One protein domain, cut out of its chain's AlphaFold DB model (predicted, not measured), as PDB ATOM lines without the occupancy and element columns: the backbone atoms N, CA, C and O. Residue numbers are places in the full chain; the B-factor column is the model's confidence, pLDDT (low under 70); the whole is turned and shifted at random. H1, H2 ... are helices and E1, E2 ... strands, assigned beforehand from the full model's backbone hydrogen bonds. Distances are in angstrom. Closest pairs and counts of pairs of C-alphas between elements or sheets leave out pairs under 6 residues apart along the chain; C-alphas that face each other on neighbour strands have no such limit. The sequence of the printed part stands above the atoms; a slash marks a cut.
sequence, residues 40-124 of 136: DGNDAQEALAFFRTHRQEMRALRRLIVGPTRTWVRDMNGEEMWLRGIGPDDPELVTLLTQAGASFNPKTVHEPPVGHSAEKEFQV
ATOM      1  N   ASP A  40     158.527 164.938 170.046       91.88
ATOM      2  CA  ASP A  40     159.826 164.242 170.095       91.88
ATOM      3  C   ASP A  40     160.592 164.228 168.759       91.88
ATOM      4  O   ASP A  40     161.662 163.619 168.678       91.88
ATOM      5  N   GLY A  41     160.062 164.868 167.714       90.50
ATOM      6  CA  GLY A  41     160.756 164.987 166.432       90.50
ATOM      7  C   GLY A  41     161.947 165.950 166.488       90.50
ATOM      8  O   GLY A  41     162.146 166.675 167.464       90.50
ATOM      9  N   ASN A  42     162.745 165.944 165.420       89.75
ATOM     10  CA  ASN A  42     163.967 166.750 165.304       89.75
ATOM     11  C   ASN A  42     163.810 167.945 164.349       89.75
ATOM     12  O   ASN A  42     164.799 168.606 164.053       89.75
ATOM     13  N   ASP A  43     162.606 168.194 163.833       92.50
ATOM     14  CA  ASP A  43     162.357 169.287 162.899       92.50
ATOM     15  C   ASP A  43     161.766 170.502 163.631       92.50
ATOM     16  O   ASP A  43     160.750 170.410 164.328       92.50
ATOM     17  N   ALA A  44     162.425 171.651 163.483       92.81
ATOM     18  CA  ALA A  44     162.050 172.885 164.163       92.81
ATOM     19  C   ALA A  44     160.727 173.471 163.644       92.81
ATOM     20  O   ALA A  44     159.952 174.048 164.415       92.81
ATOM     21  N   GLN A  45     160.425 173.296 162.354       94.19
ATOM     22  CA  GLN A  45     159.191 173.783 161.736       94.19
ATOM     23  C   GLN A  45     157.984 172.961 162.199       94.19
ATOM     24  O   GLN A  45     156.945 173.529 162.543       94.19
ATOM     25  N   GLU A  46     158.121 171.640 162.270       93.88
ATOM     26  CA  GLU A  46     157.110 170.737 162.816       93.88
ATOM     27  C   GLU A  46     156.887 170.972 164.312       93.88
ATOM     28  O   GLU A  46     155.739 171.038 164.750       93.88
ATOM     29  N   ALA A  47     157.954 171.173 165.094       94.38
ATOM     30  CA  ALA A  47     157.845 171.544 166.505       94.38
ATOM     31  C   ALA A  47     157.081 172.867 166.687       94.38
ATOM     32  O   ALA A  47     156.209 172.991 167.551       94.38
ATOM     33  N   LEU A  48     157.358 173.860 165.838       94.12
ATOM     34  CA  LEU A  48     156.655 175.139 165.849       94.12
ATOM     35  C   LEU A  48     155.185 174.989 165.425       94.12
ATOM     36  O   LEU A  48     154.308 175.644 165.992       94.12
ATOM     37  N   ALA A  49     154.891 174.127 164.450       94.81
ATOM     38  CA  ALA A  49     153.523 173.806 164.054       94.81
ATOM     39  C   ALA A  49     152.766 173.100 165.189       94.81
ATOM     40  O   ALA A  49     151.629 173.469 165.488       94.81
ATOM     41  N   PHE A  50     153.414 172.155 165.874       94.56
ATOM     42  CA  PHE A  50     152.877 171.487 167.056       94.56
ATOM     43  C   PHE A  50     152.525 172.499 168.151       94.56
ATOM     44  O   PHE A  50     151.402 172.476 168.658       94.56
ATOM     45  N   PHE A  51     153.431 173.438 168.448       93.81
ATOM     46  CA  PHE A  51     153.172 174.528 169.390       93.81
ATOM     47  C   PHE A  51     151.948 175.357 168.984       93.81
ATOM     48  O   PHE A  51     151.066 175.597 169.804       93.81
ATOM     49  N   ARG A  52     151.840 175.776 167.717       92.62
ATOM     50  CA  ARG A  52     150.697 176.581 167.242       92.62
ATOM     51  C   ARG A  52     149.358 175.873 167.413       92.62
ATOM     52  O   ARG A  52     148.385 176.541 167.752       92.62
ATOM     53  N   THR A  53     149.324 174.565 167.182       93.31
ATOM     54  CA  THR A  53     148.114 173.746 167.307       93.31
ATOM     55  C   THR A  53     147.677 173.610 168.763       93.31
ATOM     56  O   THR A  53     146.510 173.832 169.062       93.31
ATOM     57  N   HIS A  54     148.611 173.327 169.673       90.94
ATOM     58  CA  HIS A  54     148.275 172.951 171.052       90.94
ATOM     59  C   HIS A  54     148.381 174.113 172.054       90.94
ATOM     60  O   HIS A  54     147.940 173.992 173.191       90.94
ATOM     61  N   ARG A  55     148.931 175.281 171.678       88.19
ATOM     62  CA  ARG A  55     149.097 176.414 172.617       88.19
ATOM     63  C   ARG A  55     147.788 176.916 173.232       88.19
ATOM     64  O   ARG A  55     147.833 177.546 174.279       88.19
ATOM     65  N   GLN A  56     146.649 176.699 172.564       86.19
ATOM     66  CA  GLN A  56     145.327 177.095 173.068       86.19
ATOM     67  C   GLN A  56     144.794 176.143 174.144       86.19
ATOM     68  O   GLN A  56     143.895 176.517 174.890       86.19
ATOM     69  N   GLU A  57     145.355 174.937 174.240       86.88
ATOM     70  CA  GLU A  57     145.037 173.978 175.300       86.88
ATOM     71  C   GLU A  57     145.667 174.415 176.632       86.88
ATOM     72  O   GLU A  57     145.120 174.147 177.697       86.88
ATOM     73  N   MET A  58     146.763 175.184 176.573       85.62
ATOM     74  CA  MET A  58     147.429 175.756 177.741       85.62
ATOM     75  C   MET A  58     146.731 177.047 178.194       85.62
ATOM     76  O   MET A  58     146.601 178.010 177.435       85.62
ATOM     77  N   ARG A  59     146.314 177.109 179.464       76.44
ATOM     78  CA  ARG A  59     145.454 178.198 179.970       76.44
ATOM     79  C   ARG A  59     146.155 179.542 180.109       76.44
ATOM     80  O   ARG A  59     145.539 180.571 179.846       76.44
ATOM     81  N   ALA A  60     147.418 179.546 180.536       84.94
ATOM     82  CA  ALA A  60     148.220 180.761 180.536       84.94
ATOM     83  C   ALA A  60     149.729 180.474 180.521       84.94
ATOM     84  O   ALA A  60     150.301 180.145 181.559       84.94
ATOM     85  N   LEU A  61     150.383 180.608 179.365       89.62
ATOM     86  CA  LEU A  61     151.832 180.497 179.225       89.62
ATOM     87  C   LEU A  61     152.537 181.507 180.136       89.62
ATOM     88  O   LEU A  61     152.265 182.705 180.107       89.62
ATOM     89  N   ARG A  62     153.480 181.018 180.938       90.06
ATOM     90  CA  ARG A  62     154.193 181.823 181.935       90.06
ATOM     91  C   ARG A  62     155.685 181.888 181.665       90.06
ATOM     92  O   ARG A  62     156.312 182.930 181.872       90.06
ATOM     93  N   ARG A  63     156.264 180.768 181.241       92.00
ATOM     94  CA  ARG A  63     157.693 180.662 180.954       92.00
ATOM     95  C   ARG A  63     157.929 179.826 179.719       92.00
ATOM     96  O   ARG A  63     157.191 178.886 179.445       92.00
ATOM     97  N   LEU A  64     159.003 180.161 179.027       94.12
ATOM     98  CA  LEU A  64     159.577 179.339 177.984       94.12
ATOM     99  C   LEU A  64     161.040 179.108 178.340       94.12
ATOM    100  O   LEU A  64     161.773 180.063 178.582       94.12
ATOM    101  N   ILE A  65     161.441 177.848 178.429       94.00
ATOM    102  CA  ILE A  65     162.790 177.447 178.808       94.00
ATOM    103  C   ILE A  65     163.432 176.758 177.612       94.00
ATOM    104  O   ILE A  65     162.907 175.771 177.103       94.00
ATOM    105  N   VAL A  66     164.557 177.297 177.156       93.50
ATOM    106  CA  VAL A  66     165.355 176.748 176.056       93.50
ATOM    107  C   VAL A  66     166.564 176.055 176.655       93.50
ATOM    108  O   VAL A  66     167.454 176.709 177.200       93.50
ATOM    109  N   GLY A  67     166.584 174.731 176.582       90.06
ATOM    110  CA  GLY A  67     167.732 173.913 176.943       90.06
ATOM    111  C   GLY A  67     168.585 173.541 175.725       90.06
ATOM    112  O   GLY A  67     168.224 173.837 174.585       90.06
ATOM    113  N   PRO A  68     169.703 172.832 175.943       85.62
ATOM    114  CA  PRO A  68     170.627 172.457 174.872       85.62
ATOM    115  C   PRO A  68     170.051 171.413 173.906       85.62
ATOM    116  O   PRO A  68     170.489 171.321 172.766       85.62
ATOM    117  N   THR A  69     169.099 170.594 174.358       82.94
ATOM    118  CA  THR A  69     168.539 169.472 173.581       82.94
ATOM    119  C   THR A  69     167.048 169.597 173.306       82.94
ATOM    120  O   THR A  69     166.493 168.764 172.591       82.94
ATOM    121  N   ARG A  70     166.383 170.562 173.944       87.25
ATOM    122  CA  ARG A  70     164.932 170.728 173.903       87.25
ATOM    123  C   ARG A  70     164.532 172.081 174.463       87.25
ATOM    124  O   ARG A  70     165.163 172.583 175.393       87.25
ATOM    125  N   THR A  71     163.411 172.576 173.977       93.12
ATOM    126  CA  THR A  71     162.682 173.701 174.552       93.12
ATOM    127  C   THR A  71     161.420 173.179 175.230       93.12
ATOM    128  O   THR A  71     160.831 172.203 174.771       93.12
ATOM    129  N   TRP A  72     160.978 173.799 176.317       94.00
ATOM    130  CA  TRP A  72     159.649 173.541 176.863       94.00
ATOM    131  C   TRP A  72     158.970 174.822 177.315       94.00
ATOM    132  O   TRP A  72     159.601 175.808 177.702       94.00
ATOM    133  N   VAL A  73     157.650 174.808 177.227       93.06
ATOM    134  CA  VAL A  73     156.786 175.919 177.603       93.06
ATOM    135  C   VAL A  73     156.013 175.503 178.836       93.06
ATOM    136  O   VAL A  73     155.491 174.396 178.881       93.06
ATOM    137  N   ARG A  74     155.937 176.379 179.835       92.12
ATOM    138  CA  ARG A  74     155.233 176.124 181.088       92.12
ATOM    139  C   ARG A  74     154.116 177.130 181.292       92.12
ATOM    140  O   ARG A  74     154.337 178.339 181.156       92.12
ATOM    141  N   ASP A  75     152.939 176.636 181.650       89.31
ATOM    142  CA  ASP A  75     151.781 177.464 181.967       89.31
ATOM    143  C   ASP A  75     151.727 177.866 183.462       89.31
ATOM    144  O   ASP A  75     152.610 177.543 184.264       89.31
ATOM    145  N   MET A  76     150.701 178.626 183.855       86.38
ATOM    146  CA  MET A  76     150.492 179.054 185.240       86.38
ATOM    147  C   MET A  76     150.060 177.930 186.193       86.38
ATOM    148  O   MET A  76     150.267 178.077 187.398       86.38
ATOM    149  N   ASN A  77     149.467 176.853 185.674       85.62
ATOM    150  CA  ASN A  77     149.031 175.683 186.438       85.62
ATOM    151  C   ASN A  77     150.169 174.673 186.630       85.62
ATOM    152  O   ASN A  77     150.067 173.770 187.456       85.62
ATOM    153  N   GLY A  78     151.282 174.870 185.923       85.44
ATOM    154  CA  GLY A  78     152.441 173.995 185.961       85.44
ATOM    155  C   GLY A  78     152.419 172.909 184.894       85.44
ATOM    156  O   GLY A  78     153.279 172.036 184.952       85.44
ATOM    157  N   GLU A  79     151.496 172.978 183.934       89.56
ATOM    158  CA  GLU A  79     151.505 172.124 182.751       89.56
ATOM    159  C   GLU A  79     152.669 172.511 181.839       89.56
ATOM    160  O   GLU A  79     153.002 173.694 181.686       89.56
ATOM    161  N   GLU A  80     153.294 171.502 181.240       92.31
ATOM    162  CA  GLU A  80     154.480 171.658 180.407       92.31
ATOM    163  C   GLU A  80     154.239 171.085 179.011       92.31
ATOM    164  O   GLU A  80     153.730 169.977 178.854       92.31
ATOM    165  N   MET A  81     154.646 171.848 177.998       93.75
ATOM    166  CA  MET A  81     154.703 171.413 176.611       93.75
ATOM    167  C   MET A  81     156.158 171.273 176.179       93.75
ATOM    168  O   MET A  81     156.901 172.254 176.198       93.75
ATOM    169  N   TRP A  82     156.556 170.084 175.738       94.31
ATOM    170  CA  TRP A  82     157.932 169.758 175.369       94.31
ATOM    171  C   TRP A  82     158.134 169.783 173.850       94.31
ATOM    172  O   TRP A  82     157.395 169.142 173.106       94.31
ATOM    173  N   LEU A  83     159.171 170.487 173.395       93.94
ATOM    174  CA  LEU A  83     159.520 170.708 171.990       93.94
ATOM    175  C   LEU A  83     160.997 170.348 171.765       93.94
ATOM    176  O   LEU A  83     161.891 171.174 171.959       93.94
ATOM    177  N   ARG A  84     161.280 169.103 171.368       91.94
ATOM    178  CA  ARG A  84     162.663 168.640 171.156       91.94
ATOM    179  C   ARG A  84     163.331 169.247 169.916       91.94
ATOM    180  O   ARG A  84     164.532 169.482 169.937       91.94
ATOM    181  N   GLY A  85     162.562 169.530 168.868       88.00
ATOM    182  CA  GLY A  85     163.078 170.028 167.589       88.00
ATOM    183  C   GLY A  85     163.517 171.496 167.567       88.00
ATOM    184  O   GLY A  85     163.906 171.957 166.507       88.00
ATOM    185  N   ILE A  86     163.424 172.238 168.679       91.56
ATOM    186  CA  ILE A  86     163.822 173.655 168.748       91.56
ATOM    187  C   ILE A  86     164.850 173.834 169.863       91.56
ATOM    188  O   ILE A  86     164.541 173.654 171.046       91.56
ATOM    189  N   GLY A  87     166.057 174.217 169.475       90.25
ATOM    190  CA  GLY A  87     167.184 174.571 170.319       90.25
ATOM    191  C   GLY A  87     167.588 176.048 170.198       90.25
ATOM    192  O   GLY A  87     166.893 176.854 169.576       90.25
ATOM    193  N   PRO A  88     168.712 176.429 170.831       88.56
ATOM    194  CA  PRO A  88     169.180 177.814 170.889       88.56
ATOM    195  C   PRO A  88     169.653 178.361 169.539       88.56
ATOM    196  O   PRO A  88     169.577 179.570 169.339       88.56
ATOM    197  N   ASP A  89     170.114 177.505 168.628       89.38
ATOM    198  CA  ASP A  89     170.669 177.905 167.327       89.38
ATOM    199  C   ASP A  89     169.618 177.924 166.203       89.38
ATOM    200  O   ASP A  89     169.894 178.406 165.104       89.38
ATOM    201  N   ASP A  90     168.403 177.435 166.471       90.69
ATOM    202  CA  ASP A  90     167.356 177.322 165.458       90.69
ATOM    203  C   ASP A  90     166.684 178.679 165.185       90.69
ATOM    204  O   ASP A  90     166.260 179.372 166.121       90.69
ATOM    205  N   PRO A  91     166.514 179.084 163.912       91.06
ATOM    206  CA  PRO A  91     165.849 180.343 163.572       91.06
ATOM    207  C   PRO A  91     164.373 180.368 164.010       91.06
ATOM    208  O   PRO A  91     163.808 181.433 164.287       91.06
ATOM    209  N   GLU A  92     163.741 179.201 164.134       93.62
ATOM    210  CA  GLU A  92     162.370 179.034 164.616       93.62
ATOM    211  C   GLU A  92     162.210 179.456 166.078       93.62
ATOM    212  O   GLU A  92     161.101 179.834 166.463       93.62
ATOM    213  N   LEU A  93     163.288 179.485 166.872       93.25
ATOM    214  CA  LEU A  93     163.242 179.914 168.268       93.25
ATOM    215  C   LEU A  93     162.698 181.341 168.409       93.25
ATOM    216  O   LEU A  93     161.850 181.609 169.259       93.25
ATOM    217  N   VAL A  94     163.133 182.264 167.547       93.56
ATOM    218  CA  VAL A  94     162.650 183.656 167.558       93.56
ATOM    219  C   VAL A  94     161.152 183.705 167.272       93.56
ATOM    220  O   VAL A  94     160.409 184.454 167.913       93.56
ATOM    221  N   THR A  95     160.691 182.877 166.335       93.00
ATOM    222  CA  THR A  95     159.271 182.789 165.988       93.00
ATOM    223  C   THR A  95     158.466 182.185 167.134       93.00
ATOM    224  O   THR A  95     157.411 182.717 167.472       93.00
ATOM    225  N   LEU A  96     158.977 181.129 167.771       93.44
ATOM    226  CA  LEU A  96     158.375 180.503 168.944       93.44
ATOM    227  C   LEU A  96     158.227 181.511 170.093       93.44
ATOM    228  O   LEU A  96     157.121 181.711 170.587       93.44
ATOM    229  N   LEU A  97     159.308 182.205 170.464       92.81
ATOM    230  CA  LEU A  97     159.311 183.227 171.518       92.81
ATOM    231  C   LEU A  97     158.320 184.356 171.222       92.81
ATOM    232  O   LEU A  97     157.556 184.768 172.095       92.81
ATOM    233  N   THR A  98     158.291 184.823 169.973       91.88
ATOM    234  CA  THR A  98     157.359 185.867 169.533       91.88
ATOM    235  C   THR A  98     155.908 185.396 169.643       91.88
ATOM    236  O   THR A  98     155.064 186.118 170.172       91.88
ATOM    237  N   GLN A  99     155.604 184.178 169.186       90.69
ATOM    238  CA  GLN A  99     154.249 183.613 169.226       90.69
ATOM    239  C   GLN A  99     153.785 183.243 170.632       90.69
ATOM    240  O   GLN A  99     152.581 183.259 170.888       90.69
ATOM    241  N   ALA A 100     154.721 182.924 171.524       89.88
ATOM    242  CA  ALA A 100     154.465 182.704 172.938       89.88
ATOM    243  C   ALA A 100     154.278 184.014 173.719       89.88
ATOM    244  O   ALA A 100     153.844 183.964 174.862       89.88
ATOM    245  N   GLY A 101     154.604 185.178 173.141       89.62
ATOM    246  CA  GLY A 101     154.562 186.457 173.856       89.62
ATOM    247  C   GLY A 101     155.682 186.604 174.892       89.62
ATOM    248  O   GLY A 101     155.517 187.291 175.907       89.62
ATOM    249  N   ALA A 102     156.812 185.935 174.659       90.69
ATOM    250  CA  ALA A 102     157.990 186.013 175.505       90.69
ATOM    251  C   ALA A 102     158.718 187.351 175.332       90.69
ATOM    252  O   ALA A 102     158.835 187.887 174.231       90.69
ATOM    253  N   SER A 103     159.246 187.880 176.433       89.38
ATOM    254  CA  SER A 103     160.150 189.025 176.411       89.38
ATOM    255  C   SER A 103     161.574 188.535 176.158       89.38
ATOM    256  O   SER A 103     162.141 187.822 176.985       89.38
ATOM    257  N   PHE A 104     162.166 188.925 175.032       91.81
ATOM    258  CA  PHE A 104     163.537 188.562 174.670       91.81
ATOM    259  C   PHE A 104     164.227 189.692 173.897       91.81
ATOM    260  O   PHE A 104     163.576 190.574 173.339       91.81
ATOM    261  N   ASN A 105     165.561 189.659 173.857       89.75
ATOM    262  CA  ASN A 105     166.353 190.536 173.000       89.75
ATOM    263  C   ASN A 105     166.763 189.759 171.735       89.75
ATOM    264  O   ASN A 105     167.522 188.797 171.852       89.75
ATOM    265  N   PRO A 106     166.314 190.162 170.532       87.62
ATOM    266  CA  PRO A 106     166.596 189.428 169.297       87.62
ATOM    267  C   PRO A 106     168.086 189.389 168.940       87.62
ATOM    268  O   PRO A 106     168.505 188.505 168.205       87.62
ATOM    269  N   LYS A 107     168.903 190.317 169.458       88.56
ATOM    270  CA  LYS A 107     170.353 190.330 169.207       88.56
ATOM    271  C   LYS A 107     171.103 189.289 170.027       88.56
ATOM    272  O   LYS A 107     172.115 188.787 169.565       88.56
ATOM    273  N   THR A 108     170.605 188.982 171.222       88.88
ATOM    274  CA  THR A 108     171.289 188.110 172.186       88.88
ATOM    275  C   THR A 108     170.555 186.789 172.396       88.88
ATOM    276  O   THR A 108     170.925 186.005 173.263       88.88
ATOM    277  N   VAL A 109     169.484 186.517 171.644       89.69
ATOM    278  CA  VAL A 109     168.635 185.329 171.834       89.69
ATOM    279  C   VAL A 109     169.398 184.025 171.598       89.69
ATOM    280  O   VAL A 109     169.271 183.118 172.417       89.69
ATOM    281  N   HIS A 110     170.268 184.000 170.589       89.62
ATOM    282  CA  HIS A 110     171.130 182.866 170.241       89.62
ATOM    283  C   HIS A 110     172.440 182.833 171.042       89.62
ATOM    284  O   HIS A 110     173.207 181.883 170.947       89.62
ATOM    285  N   GLU A 111     172.727 183.864 171.843       88.06
ATOM    286  CA  GLU A 111     173.913 183.837 172.693       88.06
ATOM    287  C   GLU A 111     173.733 182.805 173.816       88.06
ATOM    288  O   GLU A 111     172.638 182.724 174.405       88.06
ATOM    289  N   PRO A 112     174.798 182.051 174.147       81.31
ATOM    290  CA  PRO A 112     174.756 181.078 175.224       81.31
ATOM    291  C   PRO A 112     174.387 181.754 176.554       81.31
ATOM    292  O   PRO A 112     174.714 182.927 176.771       81.31
ATOM    293  N   PRO A 113     173.692 181.044 177.459       79.25
ATOM    294  CA  PRO A 113     173.306 181.597 178.750       79.25
ATOM    295  C   PRO A 113     174.542 182.035 179.551       79.25
ATOM    296  O   PRO A 113     175.531 181.314 179.667       79.25
ATOM    297  N   VAL A 114     174.478 183.243 180.116       72.12
ATOM    298  CA  VAL A 114     175.548 183.797 180.954       72.12
ATOM    299  C   VAL A 114     175.435 183.169 182.343       72.12
ATOM    300  O   VAL A 114     174.656 183.628 183.175       72.12
ATOM    301  N   GLY A 115     176.172 182.086 182.597       73.12
ATOM    302  CA  GLY A 115     176.168 181.415 183.897       73.12
ATOM    303  C   GLY A 115     176.532 179.935 183.835       73.12
ATOM    304  O   GLY A 115     177.093 179.456 182.858       73.12
ATOM    305  N   HIS A 116     176.219 179.217 184.916       67.75
ATOM    306  CA  HIS A 116     176.442 177.766 185.028       67.75
ATOM    307  C   HIS A 116     175.225 176.945 184.571       67.75
ATOM    308  O   HIS A 116     175.297 175.721 184.505       67.75
ATOM    309  N   SER A 117     174.102 177.606 184.275       74.75
ATOM    310  CA  SER A 117     172.904 176.949 183.759       74.75
ATOM    311  C   SER A 117     173.035 176.760 182.253       74.75
ATOM    312  O   SER A 117     173.252 177.722 181.525       74.75
ATOM    313  N   ALA A 118     172.849 175.527 181.783       83.88
ATOM    314  CA  ALA A 118     172.782 175.201 180.356       83.88
ATOM    315  C   ALA A 118     171.465 175.662 179.698       83.88
ATOM    316  O   ALA A 118     171.263 175.469 178.502       83.88
ATOM    317  N   GLU A 119     170.561 176.241 180.486       89.88
ATOM    318  CA  GLU A 119     169.198 176.576 180.104       89.88
ATOM    319  C   GLU A 119     168.994 178.088 180.137       89.88
ATOM    320  O   GLU A 119     169.511 178.791 181.013       89.88
ATOM    321  N   LYS A 120     168.216 178.584 179.178       91.25
ATOM    322  CA  LYS A 120     167.846 179.988 179.057       91.25
ATOM    323  C   LYS A 120     166.351 180.139 179.270       91.25
ATOM    324  O   LYS A 120     165.545 179.626 178.496       91.25
ATOM    325  N   GLU A 121     165.987 180.846 180.330       92.31
ATOM    326  CA  GLU A 121     164.593 181.109 180.668       92.31
ATOM    327  C   GLU A 121     164.131 182.441 180.078       92.31
ATOM    328  O   GLU A 121     164.776 183.480 180.236       92.31
ATOM    329  N   PHE A 122     162.962 182.417 179.449       92.25
ATOM    330  CA  PHE A 122     162.280 183.583 178.920       92.25
ATOM    331  C   PHE A 122     160.930 183.735 179.611       92.25
ATOM    332  O   PHE A 122     160.105 182.817 179.653       92.25
ATOM    333  N   GLN A 123     160.694 184.924 180.158       91.44
ATOM    334  CA  GLN A 123     159.418 185.248 180.774       91.44
ATOM    335  C   GLN A 123     158.387 185.568 179.693       91.44
ATOM    336  O   GLN A 123     158.618 186.431 178.842       91.44
ATOM    337  N   VAL A 124     157.229 184.913 179.763       90.06
ATOM    338  CA  VAL A 124     156.064 185.282 178.957       90.06
ATOM    339  C   VAL A 124     155.381 186.457 179.639       90.06
ATOM    340  O   VAL A 124     154.903 186.350 180.767       90.06
TER     341      VAL A 124
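Overview. This is residues 40 to 124 of the 136 residues of an uncharacterized protein of Candidatus Latescibacteria bacterium (UniProt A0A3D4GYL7). A single twisted sheet of four strands forms a slab, with two helices, H1 and H2, side by side over one of its faces and no named element over the other. A long loop, residues 101 to 119, leaves the end of H2, runs out past the start of E4 and folds back into that strand. The printed part has 85 residues, with two named helices and four named strands in the order H1, E1, E2, E3, H2, E4; the sheet's order is E3 - E2 - E1 - E4, all antiparallel. The class is mixed, helices and strands, with under half of the residues in named elements. The whole is compact and rounded, with a radius of gyration of the C-alphas of 11.8 A and spans of 32 by 26 by 20 A.

Along the chain. Begin with the sheet and find C-alpha 61 at (151.832, 180.497, 179.225); from there E1, residues 61 to 66, runs 14.4 A. E2, residues 71 to 75, runs back over 13.7 A. E3 is residues 80 to 83, and E4 is residues 120 to 123, which ends at C-alpha 123, (159.418, 185.248, 180.774). For the helices, find C-alpha 44 at (162.050, 172.885, 164.163), where H1, residues 44 to 54, begins its 15.4 A. H2, residues 92 to 100, runs 12.1 A.

Arrangement. Look first at E1, E2 and E3, a meander, each strand the antiparallel neighbour of the one before; E1 and E2 form one hairpin, E2 and E3 another. N 65 and O 72 are 2.8 A apart, and N 73 and O 81 are 2.9 A apart, within hydrogen-bond range. E4 is the antiparallel neighbour of E1, with N 64 and O 122 at 2.9 A. The edge strands E3 and E4 are apart. H2 is on the sheet at a height of 10.1 A, over E1 and along the strands, at 8 degrees to E1 on the local plane; its closest C-alphas to E1 are those of Ala 100 and Leu 61, 7.2 A apart. H1 is on the same face, over E3 and along the strands, at 17 degrees to E3 on the local plane. The closest C-alphas of H1 and E3 are those of Ala 47 and Leu 83, 5.8 A apart. H1 and H2 touch at a shallow tilt of 15 degrees and run the same way; their closest C-alphas are those of Ala 44 and Glu 92, 6.2 A. In H1 and H2 every O i to N i+4 pair is within hydrogen-bond range.

Size, cuts and confidence. The C-alphas farthest apart are those of Thr 53 and His 116, 33.7 A. The printed part has no cut. The link from H2 to E4, 19 residues, is long. The mean pLDDT of the printed part is 89.4, and residue 116 is under 70.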